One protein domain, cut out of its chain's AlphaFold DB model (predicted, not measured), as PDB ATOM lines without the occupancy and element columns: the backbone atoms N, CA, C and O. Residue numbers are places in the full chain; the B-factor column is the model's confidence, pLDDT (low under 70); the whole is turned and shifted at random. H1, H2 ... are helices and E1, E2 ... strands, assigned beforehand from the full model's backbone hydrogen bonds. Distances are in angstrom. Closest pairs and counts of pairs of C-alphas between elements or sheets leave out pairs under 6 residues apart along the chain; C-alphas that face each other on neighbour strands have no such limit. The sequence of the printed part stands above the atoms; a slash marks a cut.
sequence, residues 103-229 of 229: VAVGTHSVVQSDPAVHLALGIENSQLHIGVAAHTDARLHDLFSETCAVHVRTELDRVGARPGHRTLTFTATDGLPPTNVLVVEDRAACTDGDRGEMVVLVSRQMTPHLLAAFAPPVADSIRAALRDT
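What this domain is: This is residues 103 to 229 of the 229 residues of an uncharacterized protein of Streptomyces sp. SN-593 (UniProt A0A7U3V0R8). A twisted, curled sheet of six strands has two helices over one face, H3 toward its E1 edge and H5 toward its E4 edge, with the short H2 and H4 between these helices; the other face has the short H1. You will find 127 printed residues with five named helices and six named strands, in the order E1 H1 E2 E3 H2 H3 E4 E5 E6 H4 H5; the class is mixed, helices and strands. The mixed sheet runs E1 E3 E2 E5 E6 E4. The whole is compact, with a radius of gyration of the C-alphas of 13.5 A and spans of 34 by 30 by 28 A.

How they stand to each other: Start at the inner strands E2, residues 117 to 124, and E5, residues 180 to 185, antiparallel, with N 121 and O 181 at 2.8 A, within hydrogen-bond range. E3, residues 127 to 132, forms a hairpin with E2 (N 129 and O 122, 2.8 A), and the edge strand E1, residues 103 to 106, is parallel to E3 (N 104 and O 128, 2.9 A). E6, residues 197 to 203, forms a hairpin with E5 (N 201 and O 182, 2.8 A), and the edge strand E4, residues 167 to 173, is parallel to E6 (N 171 and O 200, 2.9 A). H3, residues 146 to 159, is over E1 and E3 at a height over the sheet of 8.6 A; its closest C-alphas to E1 are those of His 151 and Val 105, 6.5 A. H5, residues 216 to 227, is on the same face, 9.3 A high, and its closest C-alphas to E4 are those of Ala 225 and Thr 171, 5.6 A. H1, residues 109 to 113, is on the opposite face, 8.1 A high. H2, residues 138 to 143, touches H3 in a helical hairpin, closest at the C-alphas of His 141 and Ala 149, 4.8 A. H4, residues 210 to 213, only grazes the sheet. In H1 and H5 every O i to N i+4 pair is within hydrogen-bond range, in H3 9 of 10, in H2 0 of 2 beside 2 of 3 O i to N i+3 pairs; H4 is too short for an i+4 pair.

Where its parts are: Find C-alpha 103 at (352.067, 271.542, 168.223), where E1 begins. E2 spans 19.1 A, E3 15.7 A, H3 20.0 A, E4 18.9 A, E5 16.7 A and E6 19.4 A. H5 runs 16.7 A to C-alpha 227 at (333.976, 275.182, 188.858).

The domain as a whole: The C-alphas of Asn 125 and Asp 192, the two farthest apart, are 40.6 A apart. The printed part has no cut; E5 to E6 is the long link. Confidence is under 70 at residues 188 to 195 and 229.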
ATOM      1  N   VAL A 103     351.397 271.573 166.920       94.94
ATOM      2  CA  VAL A 103     352.067 271.542 168.223       94.94
ATOM      3  C   VAL A 103     353.547 271.816 167.998       94.94
ATOM      4  O   VAL A 103     354.152 271.237 167.094       94.94
ATOM      5  N   ALA A 104     354.125 272.680 168.821       93.56
ATOM      6  CA  ALA A 104     355.555 272.933 168.873       93.56
ATOM      7  C   ALA A 104     356.046 272.772 170.309       93.56
ATOM      8  O   ALA A 104     355.416 273.254 171.251       93.56
ATOM      9  N   VAL A 105     357.182 272.104 170.474       93.19
ATOM     10  CA  VAL A 105     357.809 271.896 171.780       93.19
ATOM     11  C   VAL A 105     359.208 272.482 171.753       93.19
ATOM     12  O   VAL A 105     359.912 272.357 170.750       93.19
ATOM     13  N   GLY A 106     359.597 273.155 172.832       83.19
ATOM     14  CA  GLY A 106     360.926 273.739 172.945       83.19
ATOM     15  C   GLY A 106     361.054 274.669 174.141       83.19
ATOM     16  O   GLY A 106     360.477 274.442 175.202       83.19
ATOM     17  N   THR A 107     361.833 275.735 173.984       76.06
ATOM     18  CA  THR A 107     362.055 276.714 175.049       76.06
ATOM     19  C   THR A 107     360.922 277.733 175.112       76.06
ATOM     20  O   THR A 107     360.639 278.400 174.120       76.06
ATOM     21  N   HIS A 108     360.327 277.906 176.290       82.75
ATOM     22  CA  HIS A 108     359.349 278.957 176.574       82.75
ATOM     23  C   HIS A 108     359.959 279.953 177.566       82.75
ATOM     24  O   HIS A 108     360.569 279.533 178.549       82.75
ATOM     25  N   SER A 109     359.789 281.259 177.339       84.94
ATOM     26  CA  SER A 109     360.444 282.307 178.141       84.94
ATOM     27  C   SER A 109     360.162 282.163 179.639       84.94
ATOM     28  O   SER A 109     361.093 282.167 180.433       84.94
ATOM     29  N   VAL A 110     358.898 281.921 180.008       87.75
ATOM     30  CA  VAL A 110     358.479 281.681 181.404       87.75
ATOM     31  C   VAL A 110     359.234 280.511 182.050       87.75
ATOM     32  O   VAL A 110     359.679 280.627 183.186       87.75
ATOM     33  N   VAL A 111     359.440 279.415 181.313       89.62
ATOM     34  CA  VAL A 111     360.177 278.233 181.796       89.62
ATOM     35  C   VAL A 111     361.662 278.546 181.996       89.62
ATOM     36  O   VAL A 111     362.303 278.010 182.892       89.62
ATOM     37  N   GLN A 112     362.230 279.416 181.160       87.25
ATOM     38  CA  GLN A 112     363.630 279.823 181.282       87.25
ATOM     39  C   GLN A 112     363.854 280.822 182.419       87.25
ATOM     40  O   GLN A 112     364.916 280.814 183.036       87.25
ATOM     41  N   SER A 113     362.882 281.700 182.671       89.62
ATOM     42  CA  SER A 113     362.995 282.755 183.676       89.62
ATOM     43  C   SER A 113     362.693 282.284 185.094       89.62
ATOM     44  O   SER A 113     363.167 282.911 186.039       89.62
ATOM     45  N   ASP A 114     361.906 281.216 185.251       91.25
ATOM     46  CA  ASP A 114     361.472 280.732 186.558       91.25
ATOM     47  C   ASP A 114     361.830 279.247 186.766       91.25
ATOM     48  O   ASP A 114     361.209 278.366 186.168       91.25
ATOM     49  N   PRO A 115     362.800 278.940 187.649       89.56
ATOM     50  CA  PRO A 115     363.211 277.570 187.938       89.56
ATOM     51  C   PRO A 115     362.175 276.753 188.725       89.56
ATOM     52  O   PRO A 115     362.473 275.617 189.071       89.56
ATOM     53  N   ALA A 116     361.024 277.314 189.107       91.12
ATOM     54  CA  ALA A 116     359.908 276.547 189.658       91.12
ATOM     55  C   ALA A 116     358.953 276.041 188.564       91.12
ATOM     56  O   ALA A 116     358.107 275.192 188.838       91.12
ATOM     57  N   VAL A 117     359.050 276.554 187.333       93.69
ATOM     58  CA  VAL A 117     358.153 276.180 186.238       93.69
ATOM     59  C   VAL A 117     358.725 274.973 185.498       93.69
ATOM     60  O   VAL A 117     359.748 275.056 184.824       93.69
ATOM     61  N   HIS A 118     358.008 273.858 185.575       93.88
ATOM     62  CA  HIS A 118     358.355 272.593 184.930       93.88
ATOM     63  C   HIS A 118     357.861 272.513 183.485       93.88
ATOM     64  O   HIS A 118     358.536 271.955 182.612       93.88
ATOM     65  N   LEU A 119     356.664 273.049 183.248       95.56
ATOM     66  CA  LEU A 119     356.037 273.130 181.936       95.56
ATOM     67  C   LEU A 119     355.275 274.442 181.793       95.56
ATOM     68  O   LEU A 119     354.649 274.916 182.740       95.56
ATOM     69  N   ALA A 120     355.252 274.971 180.577       96.19
ATOM     70  CA  ALA A 120     354.346 276.043 180.188       96.19
ATOM     71  C   ALA A 120     353.655 275.671 178.883       96.19
ATOM     72  O   ALA A 120     354.298 275.189 177.958       96.19
ATOM     73  N   LEU A 121     352.355 275.899 178.797       95.88
ATOM     74  CA  LEU A 121     351.585 275.763 177.574       95.88
ATOM     75  C   LEU A 121     351.065 277.140 177.180       95.88
ATOM     76  O   LEU A 121     350.644 277.911 178.047       95.88
ATOM     77  N   GLY A 122     351.043 277.413 175.882       94.06
ATOM     78  CA  GLY A 122     350.478 278.627 175.307       94.06
ATOM     79  C   GLY A 122     349.934 278.364 173.909       94.06
ATOM     80  O   GLY A 122     350.524 277.592 173.157       94.06
ATOM     81  N   ILE A 123     348.817 278.991 173.545       94.19
ATOM     82  CA  ILE A 123     348.363 279.034 172.148       94.19
ATOM     83  C   ILE A 123     348.767 280.380 171.555       94.19
ATOM     84  O   ILE A 123     348.277 281.419 171.992       94.19
ATOM     85  N   GLU A 124     349.612 280.346 170.532       91.25
ATOM     86  CA  GLU A 124     350.057 281.521 169.789       91.25
ATOM     87  C   GLU A 124     349.979 281.212 168.292       91.25
ATOM     88  O   GLU A 124     350.378 280.136 167.858       91.25
ATOM     89  N   ASN A 125     349.416 282.119 167.489       91.75
ATOM     90  CA  ASN A 125     349.336 281.972 166.027       91.75
ATOM     91  C   ASN A 125     348.758 280.614 165.562       91.75
ATOM     92  O   ASN A 125     349.272 279.975 164.642       91.75
ATOM     93  N   SER A 126     347.695 280.143 166.227       94.44
ATOM     94  CA  SER A 126     347.080 278.822 165.997       94.44
ATOM     95  C   SER A 126     348.020 277.613 166.192       94.44
ATOM     96  O   SER A 126     347.736 276.503 165.726       94.44
ATOM     97  N   GLN A 127     349.122 277.790 166.918       93.75
ATOM     98  CA  GLN A 127     350.054 276.746 167.327       93.75
ATOM     99  C   GLN A 127     350.020 276.584 168.850       93.75
ATOM    100  O   GLN A 127     350.044 277.557 169.601       93.75
ATOM    101  N   LEU A 128     349.948 275.336 169.312       95.75
ATOM    102  CA  LEU A 128     350.122 275.001 170.719       95.75
ATOM    103  C   LEU A 128     351.619 274.892 171.013       95.75
ATOM    104  O   LEU A 128     352.271 273.937 170.590       95.75
ATOM    105  N   HIS A 129     352.149 275.859 171.747       95.44
ATOM    106  CA  HIS A 129     353.514 275.861 172.248       95.44
ATOM    107  C   HIS A 129     353.570 275.174 173.606       95.44
ATOM    108  O   HIS A 129     352.800 275.505 174.508       95.44
ATOM    109  N   ILE A 130     354.505 274.241 173.760       96.50
ATOM    110  CA  ILE A 130     354.778 273.568 175.027       96.50
ATOM    111  C   ILE A 130     356.248 273.790 175.382       96.50
ATOM    112  O   ILE A 130     357.162 273.287 174.730       96.50
ATOM    113  N   GLY A 131     356.468 274.589 176.416       95.50
ATOM    114  CA  GLY A 131     357.752 274.789 177.060       95.50
ATOM    115  C   GLY A 131     358.056 273.670 178.038       95.50
ATOM    116  O   GLY A 131     357.226 273.402 178.904       95.50
ATOM    117  N   VAL A 132     359.242 273.071 177.942       94.75
ATOM    118  CA  VAL A 132     359.684 271.994 178.841       94.75
ATOM    119  C   VAL A 132     360.974 272.386 179.550       94.75
ATOM    120  O   VAL A 132     361.956 272.761 178.908       94.75
ATOM    121  N   ALA A 133     360.975 272.323 180.883       92.38
ATOM    122  CA  ALA A 133     362.157 272.628 181.678       92.38
ATOM    123  C   ALA A 133     363.150 271.459 181.681       92.38
ATOM    124  O   ALA A 133     362.757 270.297 181.669       92.38
ATOM    125  N   ALA A 134     364.446 271.751 181.791       89.25
ATOM    126  CA  ALA A 134     365.469 270.703 181.869       89.25
ATOM    127  C   ALA A 134     365.397 269.872 183.167       89.25
ATOM    128  O   ALA A 134     365.799 268.715 183.182       89.25
ATOM    129  N   HIS A 135     364.877 270.449 184.254       87.50
ATOM    130  CA  HIS A 135     364.751 269.803 185.569       87.50
ATOM    131  C   HIS A 135     363.397 269.098 185.760       87.50
ATOM    132  O   HIS A 135     362.974 268.838 186.886       87.50
ATOM    133  N   THR A 136     362.676 268.851 184.668       90.50
ATOM    134  CA  THR A 136     361.286 268.421 184.742       90.50
ATOM    135  C   THR A 136     361.109 266.922 185.019       90.50
ATOM    136  O   THR A 136     362.058 266.141 184.938       90.50
ATOM    137  N   ASP A 137     359.876 266.516 185.334       90.19
ATOM    138  CA  ASP A 137     359.521 265.113 185.569       90.19
ATOM    139  C   ASP A 137     359.135 264.436 184.246       90.19
ATOM    140  O   ASP A 137     358.254 264.903 183.516       90.19
ATOM    141  N   ALA A 138     359.775 263.301 183.948       92.50
ATOM    142  CA  ALA A 138     359.520 262.535 182.729       92.50
ATOM    143  C   ALA A 138     358.062 262.059 182.598       92.50
ATOM    144  O   ALA A 138     357.615 261.758 181.495       92.50
ATOM    145  N   ARG A 139     357.290 261.994 183.689       92.81
ATOM    146  CA  ARG A 139     355.882 261.560 183.680       92.81
ATOM    147  C   ARG A 139     354.908 262.636 183.218       92.81
ATOM    148  O   ARG A 139     353.747 262.335 182.974       92.81
ATOM    149  N   LEU A 140     355.343 263.886 183.056       94.19
ATOM    150  CA  LEU A 140     354.416 264.954 182.679       94.19
ATOM    151  C   LEU A 140     353.826 264.792 181.272       94.19
ATOM    152  O   LEU A 140     352.802 265.403 180.982       94.19
ATOM    153  N   HIS A 141     354.402 263.944 180.412       95.25
ATOM    154  CA  HIS A 141     353.757 263.590 179.145       95.25
ATOM    155  C   HIS A 141     352.407 262.874 179.336       95.25
ATOM    156  O   HIS A 141     351.552 262.990 178.462       95.25
ATOM    157  N   ASP A 142     352.176 262.219 180.482       95.31
ATOM    158  CA  ASP A 142     350.908 261.549 180.819       95.31
ATOM    159  C   ASP A 142     349.740 262.540 180.963       95.31
ATOM    160  O   ASP A 142     348.572 262.150 180.920       95.31
ATOM    161  N   LEU A 143     350.036 263.837 181.118       96.31
ATOM    162  CA  LEU A 143     349.017 264.881 181.189       96.31
ATOM    163  C   LEU A 143     348.268 265.080 179.866       96.31
ATOM    164  O   LEU A 143     347.169 265.640 179.836       96.31
ATOM    165  N   PHE A 144     348.883 264.669 178.764       97.50
ATOM    166  CA  PHE A 144     348.532 265.117 177.429       97.50
ATOM    167  C   PHE A 144     347.769 264.059 176.633       97.50
ATOM    168  O   PHE A 144     347.915 262.856 176.838       97.50
ATOM    169  N   SER A 145     346.959 264.516 175.677       94.88
ATOM    170  CA  SER A 145     346.399 263.633 174.651       94.88
ATOM    171  C   SER A 145     347.515 263.040 173.784       94.88
ATOM    172  O   SER A 145     348.599 263.613 173.699       94.88
ATOM    173  N   GLU A 146     347.258 261.910 173.117       93.50
ATOM    174  CA  GLU A 146     348.279 261.141 172.382       93.50
ATOM    175  C   GLU A 146     349.158 262.009 171.467       93.50
ATOM    176  O   GLU A 146     350.385 261.939 171.539       93.50
ATOM    177  N   THR A 147     348.544 262.893 170.672       91.38
ATOM    178  CA  THR A 147     349.258 263.813 169.775       91.38
ATOM    179  C   THR A 147     350.275 264.671 170.525       91.38
ATOM    180  O   THR A 147     351.437 264.741 170.133       91.38
ATOM    181  N   CYS A 148     349.861 265.316 171.616       95.50
ATOM    182  CA  CYS A 148     350.728 266.199 172.394       95.50
ATOM    183  C   CYS A 148     351.746 265.395 173.218       95.50
ATOM    184  O   CYS A 148     352.914 265.776 173.296       95.50
ATOM    185  N   ALA A 149     351.333 264.251 173.770       96.12
ATOM    186  CA  ALA A 149     352.168 263.376 174.583       96.12
ATOM    187  C   ALA A 149     353.404 262.883 173.820       96.12
ATOM    188  O   ALA A 149     354.491 262.847 174.389       96.12
ATOM    189  N   VAL A 150     353.281 262.560 172.524       95.94
ATOM    190  CA  VAL A 150     354.429 262.162 171.687       95.94
ATOM    191  C   VAL A 150     355.478 263.273 171.614       95.94
ATOM    192  O   VAL A 150     356.670 263.008 171.799       95.94
ATOM    193  N   HIS A 151     355.047 264.513 171.376       95.62
ATOM    194  CA  HIS A 151     355.959 265.648 171.289       95.62
ATOM    195  C   HIS A 151     356.617 265.962 172.638       95.62
ATOM    196  O   HIS A 151     357.830 266.153 172.698       95.62
ATOM    197  N   VAL A 152     355.835 265.960 173.721       95.81
ATOM    198  CA  VAL A 152     356.341 266.218 175.077       95.81
ATOM    199  C   VAL A 152     357.318 265.127 175.507       95.81
ATOM    200  O   VAL A 152     358.411 265.447 175.955       95.81
ATOM    201  N   ARG A 153     356.991 263.844 175.304       95.62
ATOM    202  CA  ARG A 153     357.886 262.724 175.629       95.62
ATOM    203  C   ARG A 153     359.221 262.824 174.895       95.62
ATOM    204  O   ARG A 153     360.262 262.676 175.519       95.62
ATOM    205  N   THR A 154     359.191 263.140 173.601       95.44
ATOM    206  CA  THR A 154     360.417 263.319 172.805       95.44
ATOM    207  C   THR A 154     361.319 264.405 173.397       95.44
ATOM    208  O   THR A 154     362.534 264.236 173.472       95.44
ATOM    209  N   GLU A 155     360.731 265.515 173.843       95.31
ATOM    210  CA  GLU A 155     361.485 266.598 174.468       95.31
ATOM    211  C   GLU A 155     362.009 266.226 175.859       95.31
ATOM    212  O   GLU A 155     363.155 266.531 176.182       95.31
ATOM    213  N   LEU A 156     361.203 265.530 176.664       94.31
ATOM    214  CA  LEU A 156     361.603 265.016 177.975       94.31
ATOM    215  C   LEU A 156     362.813 264.081 177.868       94.31
ATOM    216  O   LEU A 156     363.780 264.235 178.617       94.31
ATOM    217  N   ASP A 157     362.794 263.172 176.891       94.62
ATOM    218  CA  ASP A 157     363.919 262.285 176.592       94.62
ATOM    219  C   ASP A 157     365.159 263.093 176.173       94.62
ATOM    220  O   ASP A 157     366.268 262.831 176.643       94.62
ATOM    221  N   ARG A 158     364.976 264.129 175.337       94.19
ATOM    222  CA  ARG A 158     366.060 265.005 174.864       94.19
ATOM    223  C   ARG A 158     366.750 265.756 176.003       94.19
ATOM    224  O   ARG A 158     367.971 265.911 175.967       94.19
ATOM    225  N   VAL A 159     365.993 266.242 176.987       91.44
ATOM    226  CA  VAL A 159     366.550 266.966 178.145       91.44
ATOM    227  C   VAL A 159     367.030 266.036 179.262       91.44
ATOM    228  O   VAL A 159     367.597 266.511 180.243       91.44
ATOM    229  N   GLY A 160     366.850 264.719 179.115       93.06
ATOM    230  CA  GLY A 160     367.272 263.730 180.107       93.06
ATOM    231  C   GLY A 160     366.427 263.745 181.383       93.06
ATOM    232  O   GLY A 160     366.947 263.428 182.458       93.06
ATOM    233  N   ALA A 161     365.149 264.120 181.272       92.38
ATOM    234  CA  ALA A 161     364.213 264.114 182.388       92.38
ATOM    235  C   ALA A 161     364.104 262.706 182.995       92.38
ATOM    236  O   ALA A 161     364.145 261.694 182.292       92.38
ATOM    237  N   ARG A 162     363.948 262.628 184.318       89.69
ATOM    238  CA  ARG A 162     363.790 261.358 185.041       89.69
ATOM    239  C   ARG A 162     362.414 261.293 185.699       89.69
ATOM    240  O   ARG A 162     361.882 262.336 186.076       89.69
ATOM    241  N   PRO A 163     361.816 260.098 185.822       88.12
ATOM    242  CA  PRO A 163     360.534 259.956 186.496       88.12
ATOM    243  C   PRO A 163     360.691 260.243 187.992       88.12
ATOM    244  O   PRO A 163     361.554 259.658 188.648       88.12
ATOM    245  N   GLY A 164     359.842 261.122 188.521       83.62
ATOM    246  CA  GLY A 164     359.764 261.447 189.941       83.62
ATOM    247  C   GLY A 164     358.556 260.816 190.642       83.62
ATOM    248  O   GLY A 164     357.677 260.182 190.039       83.62
ATOM    249  N   HIS A 165     358.502 260.985 191.964       81.69
ATOM    250  CA  HIS A 165     357.361 260.601 192.802       81.69
ATOM    251  C   HIS A 165     356.596 261.842 193.251       81.69
ATOM    252  O   HIS A 165     356.515 262.155 194.437       81.69
ATOM    253  N   ARG A 166     356.037 262.549 192.266       84.69
ATOM    254  CA  ARG A 166     355.317 263.801 192.477       84.69
ATOM    255  C   ARG A 166     353.811 263.629 192.318       84.69
ATOM    256  O   ARG A 166     353.354 262.885 191.446       84.69
ATOM    257  N   THR A 167     353.045 264.313 193.159       90.00
ATOM    258  CA  THR A 167     351.586 264.430 193.033       90.00
ATOM    259  C   THR A 167     351.226 265.672 192.232       90.00
ATOM    260  O   THR A 167     351.976 266.643 192.228       90.00
ATOM    261  N   LEU A 168     350.087 265.631 191.540       92.69
ATOM    262  CA  LEU A 168     349.581 266.744 190.746       92.69
ATOM    263  C   LEU A 168     348.271 267.249 191.334       92.69
ATOM    264  O   LEU A 168     347.329 266.472 191.501       92.69
ATOM    265  N   THR A 169     348.206 268.547 191.590       94.75
ATOM    266  CA  THR A 169     346.977 269.260 191.937       94.75
ATOM    267  C   THR A 169     346.653 270.295 190.871       94.75
ATOM    268  O   THR A 169     347.504 270.683 190.073       94.75
ATOM    269  N   PHE A 170     345.387 270.697 190.789       95.50
ATOM    270  CA  PHE A 170     344.892 271.621 189.770       95.50
ATOM    271  C   PHE A 170     344.297 272.833 190.465       95.50
ATOM    272  O   PHE A 170     343.525 272.690 191.412       95.50
ATOM    273  N   THR A 171     344.654 274.031 190.018       95.62
ATOM    274  CA  THR A 171     344.198 275.266 190.655       95.62
ATOM    275  C   THR A 171     343.909 276.326 189.609       95.62
ATOM    276  O   THR A 171     344.752 276.642 188.768       95.62
ATOM    277  N   ALA A 172     342.703 276.889 189.671       95.56
ATOM    278  CA  ALA A 172     342.344 278.055 188.885       95.56
ATOM    279  C   ALA A 172     342.928 279.315 189.533       95.56
ATOM    280  O   ALA A 172     342.783 279.529 190.736       95.56
ATOM    281  N   THR A 173     343.583 280.154 188.739       94.56
ATOM    282  CA  THR A 173     344.224 281.378 189.228       94.56
ATOM    283  C   THR A 173     343.931 282.571 188.325       94.56
ATOM    284  O   THR A 173     343.641 282.427 187.130       94.56
ATOM    285  N   ASP A 174     344.008 283.757 188.918       92.00
ATOM    286  CA  ASP A 174     343.932 285.031 188.218       92.00
ATOM    287  C   ASP A 174     345.324 285.452 187.721       92.00
ATOM    288  O   ASP A 174     346.357 285.001 188.212       92.00
ATOM    289  N   GLY A 175     345.367 286.318 186.709       89.31
ATOM    290  CA  GLY A 175     346.621 286.849 186.162       89.31
ATOM    291  C   GLY A 175     347.312 285.966 185.116       89.31
ATOM    292  O   GLY A 175     348.209 286.452 184.428       89.31
ATOM    293  N   LEU A 176     346.869 284.719 184.916       91.12
ATOM    294  CA  LEU A 176     347.291 283.917 183.763       91.12
ATOM    295  C   LEU A 176     346.484 284.273 182.505       91.12
ATOM    296  O   LEU A 176     345.247 284.318 182.573       91.12
ATOM    297  N   PRO A 177     347.140 284.447 181.341       91.69
ATOM    298  CA  PRO A 177     346.435 284.622 180.077       91.69
ATOM    299  C   PRO A 177     345.457 283.462 179.787       91.69
ATOM    300  O   PRO A 177     345.790 282.308 180.067       91.69
ATOM    301  N   PRO A 178     344.288 283.725 179.165       91.62
ATOM    302  CA  PRO A 178     343.280 282.715 178.790       91.62
ATOM    303  C   PRO A 178     343.795 281.539 177.945       91.62
ATOM    304  O   PRO A 178     343.152 280.499 177.809       91.62
ATOM    305  N   THR A 179     344.937 281.721 177.300       91.56
ATOM    306  CA  THR A 179     345.549 280.764 176.381       91.56
ATOM    307  C   THR A 179     346.691 279.988 177.016       91.56
ATOM    308  O   THR A 179     347.356 279.243 176.300       91.56
ATOM    309  N   ASN A 180     346.931 280.161 178.322       93.38
ATOM    310  CA  ASN A 180     348.122 279.655 178.984       93.38
ATOM    311  C   ASN A 180     347.786 278.734 180.164       93.38
ATOM    312  O   ASN A 180     346.829 278.958 180.906       93.38
ATOM    313  N   VAL A 181     348.627 277.716 180.350       96.06
ATOM    314  CA  VAL A 181     348.632 276.809 181.510       96.06
ATOM    315  C   VAL A 181     350.074 276.629 181.959       96.06
ATOM    316  O   VAL A 181     350.960 276.491 181.120       96.06
ATOM    317  N   LEU A 182     350.319 276.616 183.266       96.69
ATOM    318  CA  LEU A 182     351.643 276.351 183.828       96.69
ATOM    319  C   LEU A 182     351.596 275.108 184.711       96.69
ATOM    320  O   LEU A 182     350.604 274.865 185.388       96.69
ATOM    321  N   VAL A 183     352.685 274.347 184.733       96.44
ATOM    322  CA  VAL A 183     352.931 273.325 185.753       96.44
ATOM    323  C   VAL A 183     354.116 273.797 186.569       96.44
ATOM    324  O   VAL A 183     355.213 273.963 186.030       96.44
ATOM    325  N   VAL A 184     353.878 274.045 187.850       94.69
ATOM    326  CA  VAL A 184     354.863 274.617 188.767       94.69
ATOM    327  C   VAL A 184     355.104 273.684 189.940       94.69
ATOM    328  O   VAL A 184     354.219 272.938 190.348       94.69
ATOM    329  N   GLU A 185     356.309 273.721 190.484       91.56
ATOM    330  CA  GLU A 185     356.639 273.046 191.732       91.56
ATOM    331  C   GLU A 185     356.144 273.872 192.922       91.56
ATOM    332  O   GLU A 185     356.475 275.056 193.044       91.56
ATOM    333  N   ASP A 186     355.383 273.250 193.827       85.00
ATOM    334  CA  ASP A 186     355.083 273.870 195.114       85.00
ATOM    335  C   ASP A 186     356.292 273.716 196.042       85.00
ATOM    336  O   ASP A 186     356.495 272.707 196.727       85.00
ATOM    337  N   ARG A 187     357.121 274.760 196.066       71.38
ATOM    338  CA  ARG A 187     358.321 274.805 196.905       71.38
ATOM    339  C   ARG A 187     358.021 274.849 198.400       71.38
ATOM    340  O   ARG A 187     358.901 274.487 199.173       71.38
ATOM    341  N   ALA A 188     356.831 275.283 198.821       65.38
ATOM    342  CA  ALA A 188     356.461 275.280 200.234       65.38
ATOM    343  C   ALA A 188     356.114 273.862 200.723       65.38
ATOM    344  O   ALA A 188     356.357 273.541 201.886       65.38
ATOM    345  N   ALA A 189     355.606 273.007 199.831       60.78
ATOM    346  CA  ALA A 189     355.302 271.605 200.114       60.78
ATOM    347  C   ALA A 189     356.530 270.672 200.014       60.78
ATOM    348  O   ALA A 189     356.539 269.586 200.602       60.78
ATOM    349  N   CYS A 190     357.589 271.083 199.307       59.88
ATOM    350  CA  CYS A 190     358.806 270.286 199.126       59.88
ATOM    351  C   CYS A 190     359.669 270.250 200.400       59.88
ATOM    352  O   CYS A 190     360.561 271.072 200.592       59.88
ATOM    353  N   THR A 191     359.415 269.269 201.270       55.41
ATOM    354  CA  THR A 191     360.187 269.048 202.508       55.41
ATOM    355  C   THR A 191     361.233 267.934 202.396       55.41
ATOM    356  O   THR A 191     362.206 267.969 203.141       55.41
ATOM    357  N   ASP A 192     361.103 267.024 201.423       55.72
ATOM    358  CA  ASP A 192     362.079 265.970 201.109       55.72
ATOM    359  C   ASP A 192     362.192 265.797 199.586       55.72
ATOM    360  O   ASP A 192     361.186 265.620 198.897       55.72
ATOM    361  N   GLY A 193     363.422 265.839 199.064       56.25
ATOM    362  CA  GLY A 193     363.770 266.107 197.657       56.25
ATOM    363  C   GLY A 193     363.181 265.208 196.557       56.25
ATOM    364  O   GLY A 193     363.363 265.532 195.388       56.25
ATOM    365  N   ASP A 194     362.444 264.145 196.900       59.34
ATOM    366  CA  ASP A 194     361.836 263.212 195.937       59.34
ATOM    367  C   ASP A 194     360.298 263.110 196.022       59.34
ATOM    368  O   ASP A 194     359.682 262.502 195.143       59.34
ATOM    369  N   ARG A 195     359.654 263.706 197.040       65.81
ATOM    370  CA  ARG A 195     358.186 263.721 197.220       65.81
ATOM    371  C   ARG A 195     357.653 265.150 197.144       65.81
ATOM    372  O   ARG A 195     357.164 265.696 198.127       65.81
ATOM    373  N   GLY A 196     357.814 265.764 195.977       75.06
ATOM    374  CA  GLY A 196     357.308 267.109 195.703       75.06
ATOM    375  C   GLY A 196     355.862 267.105 195.211       75.06
ATOM    376  O   GLY A 196     355.421 266.162 194.554       75.06
ATOM    377  N   GLU A 197     355.130 268.177 195.487       89.38
ATOM    378  CA  GLU A 197     353.838 268.449 194.860       89.38
ATOM    379  C   GLU A 197     354.038 269.379 193.656       89.38
ATOM    380  O   GLU A 197     354.822 270.330 193.702       89.38
ATOM    381  N   MET A 198     353.351 269.086 192.554       92.56
ATOM    382  CA  MET A 198     353.264 269.963 191.393       92.56
ATOM    383  C   MET A 198     351.843 270.490 191.261       92.56
ATOM    384  O   MET A 198     350.876 269.734 191.349       92.56
ATOM    385  N   VAL A 199     351.728 271.779 190.972       95.12
ATOM    386  CA  VAL A 199     350.450 272.455 190.785       95.12
ATOM    387  C   VAL A 199     350.302 272.827 189.317       95.12
ATOM    388  O   VAL A 199     351.151 273.500 188.731       95.12
ATOM    389  N   VAL A 200     349.204 272.390 188.712       96.62
ATOM    390  CA  VAL A 200     348.770 272.811 187.384       96.62
ATOM    391  C   VAL A 200     347.925 274.068 187.547       96.62
ATOM    392  O   VAL A 200     346.768 274.012 187.974       96.62
ATOM    393  N   LEU A 201     348.517 275.209 187.212       96.44
ATOM    394  CA  LEU A 201     347.869 276.510 187.249       96.44
ATOM    395  C   LEU A 201     347.141 276.762 185.931       96.44
ATOM    396  O   LEU A 201     347.760 276.812 184.863       96.44
ATOM    397  N   VAL A 202     345.827 276.954 186.012       96.62
ATOM    398  CA  VAL A 202     344.968 277.233 184.856       96.62
ATOM    399  C   VAL A 202     344.319 278.608 184.987       96.62
ATOM    400  O   VAL A 202     343.922 279.023 186.075       96.62
ATOM    401  N   SER A 203     344.201 279.333 183.874       94.75
ATOM    402  CA  SER A 203     343.464 280.601 183.854       94.75
ATOM    403  C   SER A 203     341.967 280.357 184.051       94.75
ATOM    404  O   SER A 203     341.390 279.485 183.400       94.75
ATOM    405  N   ARG A 204     341.296 281.180 184.867       93.50
ATOM    406  CA  ARG A 204     339.821 281.150 184.987       93.50
ATOM    407  C   ARG A 204     339.102 281.401 183.661       93.50
ATOM    408  O   ARG A 204     337.977 280.957 183.463       93.50
ATOM    409  N   GLN A 205     339.749 282.120 182.750       93.38
ATOM    410  CA  GLN A 205     339.208 282.464 181.437       93.38
ATOM    411  C   GLN A 205     339.687 281.498 180.348       93.38
ATOM    412  O   GLN A 205     339.632 281.837 179.168       93.38
ATOM    413  N   MET A 206     340.190 280.317 180.724       93.62
ATOM    414  CA  MET A 206     340.822 279.399 179.787       93.62
ATOM    415  C   MET A 206     339.924 279.075 178.587       93.62
ATOM    416  O   MET A 206     338.750 278.728 178.734       93.62
ATOM    417  N   THR A 207     340.497 279.133 177.383       91.50
ATOM    418  CA  THR A 207     339.753 278.769 176.174       91.50
ATOM    419  C   THR A 207     339.395 277.274 176.173       91.50
ATOM    420  O   THR A 207     340.216 276.427 176.539       91.50
ATOM    421  N   PRO A 208     338.199 276.889 175.691       91.62
ATOM    422  CA  PRO A 208     337.814 275.480 175.618       91.62
ATOM    423  C   PRO A 208     338.694 274.668 174.654       91.62
ATOM    424  O   PRO A 208     338.747 273.445 174.753       91.62
ATOM    425  N   HIS A 209     339.397 275.322 173.725       93.50
ATOM    426  CA  HIS A 209     340.290 274.656 172.779       93.50
ATOM    427  C   HIS A 209     341.615 274.215 173.412       93.50
ATOM    428  O   HIS A 209     342.186 273.210 172.986       93.50
ATOM    429  N   LEU A 210     342.081 274.911 174.452       94.12
ATOM    430  CA  LEU A 210     343.276 274.501 175.186       94.12
ATOM    431  C   LEU A 210     343.045 273.201 175.970       94.12
ATOM    432  O   LEU A 210     343.939 272.363 176.039       94.12
ATOM    433  N   LEU A 211     341.820 272.962 176.455       94.88
ATOM    434  CA  LEU A 211     341.451 271.699 177.109       94.88
ATOM    435  C   LEU A 211     341.688 270.465 176.225       94.88
ATOM    436  O   LEU A 211     341.955 269.389 176.751       94.88
ATOM    437  N   ALA A 212     341.615 270.604 174.897       94.31
ATOM    438  CA  ALA A 212     341.842 269.495 173.966       94.31
ATOM    439  C   ALA A 212     343.308 269.013 173.926       94.31
ATOM    440  O   ALA A 212     343.591 267.943 173.383       94.31
ATOM    441  N   ALA A 213     344.244 269.778 174.498       95.94
ATOM    442  CA  ALA A 213     345.635 269.357 174.643       95.94
ATOM    443  C   ALA A 213     345.808 268.239 175.688       95.94
ATOM    444  O   ALA A 213     346.761 267.464 175.606       95.94
ATOM    445  N   PHE A 214     344.889 268.135 176.651       97.31
ATOM    446  CA  PHE A 214     345.016 267.254 177.810       97.31
ATOM    447  C   PHE A 214     344.310 265.911 177.611       97.31
ATOM    448  O   PHE A 214     343.320 265.806 176.881       97.31
ATOM    449  N   ALA A 215     344.809 264.873 178.285       96.94
ATOM    450  CA  ALA A 215     344.133 263.583 178.344       96.94
ATOM    451  C   ALA A 215     342.756 263.733 179.024       96.94
ATOM    452  O   ALA A 215     342.608 264.588 179.903       96.94
ATOM    453  N   PRO A 216     341.741 262.908 178.688       96.75
ATOM    454  CA  PRO A 216     340.385 263.097 179.208       96.75
ATOM    455  C   PRO A 216     340.288 263.202 180.742       96.75
ATOM    456  O   PRO A 216     339.675 264.164 181.203       96.75
ATOM    457  N   PRO A 217     340.949 262.334 181.542       96.75
ATOM    458  CA  PRO A 217     340.897 262.448 183.003       96.75
ATOM    459  C   PRO A 217     341.473 263.771 183.524       96.75
ATOM    460  O   PRO A 217     340.946 264.360 184.461       96.75
ATOM    461  N   VAL A 218     342.533 264.268 182.884       97.00
ATOM    462  CA  VAL A 218     343.200 265.526 183.249       97.00
ATOM    463  C   VAL A 218     342.325 266.719 182.882       97.00
ATOM    464  O   VAL A 218     342.161 267.639 183.679       97.00
ATOM    465  N   ALA A 219     341.703 266.687 181.703       96.94
ATOM    466  CA  ALA A 219     340.745 267.706 181.292       96.94
ATOM    467  C   ALA A 219     339.546 267.778 182.255       96.94
ATOM    468  O   ALA A 219     339.063 268.872 182.544       96.94
ATOM    469  N   ASP A 220     339.082 266.640 182.779       96.94
ATOM    470  CA  ASP A 220     338.018 266.598 183.787       96.94
ATOM    471  C   ASP A 220     338.457 267.219 185.119       96.94
ATOM    472  O   ASP A 220     337.717 268.034 185.674       96.94
ATOM    473  N   SER A 221     339.677 266.934 185.590       97.25
ATOM    474  CA  SER A 221     340.244 267.588 186.778       97.25
ATOM    475  C   SER A 221     340.370 269.103 186.604       97.25
ATOM    476  O   SER A 221     340.006 269.857 187.506       97.25
ATOM    477  N   ILE A 222     340.804 269.571 185.429       96.62
ATOM    478  CA  ILE A 222     340.871 271.006 185.126       96.62
ATOM    479  C   ILE A 222     339.469 271.634 185.142       96.62
ATOM    480  O   ILE A 222     339.275 272.701 185.721       96.62
ATOM    481  N   ARG A 223     338.468 270.978 184.540       96.75
ATOM    482  CA  ARG A 223     337.078 271.471 184.561       96.75
ATOM    483  C   ARG A 223     336.520 271.561 185.974       96.75
ATOM    484  O   ARG A 223     335.770 272.494 186.238       96.75
ATOM    485  N   ALA A 224     336.841 270.607 186.847       96.38
ATOM    486  CA  ALA A 224     336.451 270.662 188.253       96.38
ATOM    487  C   ALA A 224     337.096 271.869 188.952       96.38
ATOM    488  O   ALA A 224     336.381 272.694 189.511       96.38
ATOM    489  N   ALA A 225     338.409 272.063 188.780       94.62
ATOM    490  CA  ALA A 225     339.129 273.201 189.353       94.62
ATOM    491  C   ALA A 225     338.581 274.569 188.900       94.62
ATOM    492  O   ALA A 225     338.605 275.524 189.666       94.62
ATOM    493  N   LEU A 226     338.060 274.669 187.671       94.44
ATOM    494  CA  LEU A 226     337.404 275.884 187.166       94.44
ATOM    495  C   LEU A 226     335.992 276.118 187.732       94.44
ATOM    496  O   LEU A 226     335.471 277.223 187.596       94.44
ATOM    497  N   ARG A 227     335.335 275.091 188.287       94.06
ATOM    498  CA  ARG A 227     333.976 275.182 188.858       94.06
ATOM    499  C   ARG A 227     333.973 275.475 190.353       94.06
ATOM    500  O   ARG A 227     333.004 276.053 190.832       94.06
ATOM    501  N   ASP A 228     335.016 275.068 191.066       82.62
ATOM    502  CA  ASP A 228     335.101 275.155 192.528       82.62
ATOM    503  C   ASP A 228     335.475 276.567 193.046       82.62
ATOM    504  O   ASP A 228     335.849 276.731 194.208       82.62
ATOM    505  N   THR A 229     335.366 277.603 192.204       62.12
ATOM    506  CA  THR A 229     335.814 278.986 192.466       62.12
ATOM    507  C   THR A 229     334.830 280.044 192.007       62.12
ATOM    508  O   THR A 229     334.968 281.196 192.483       62.12
TER     509      THR A 229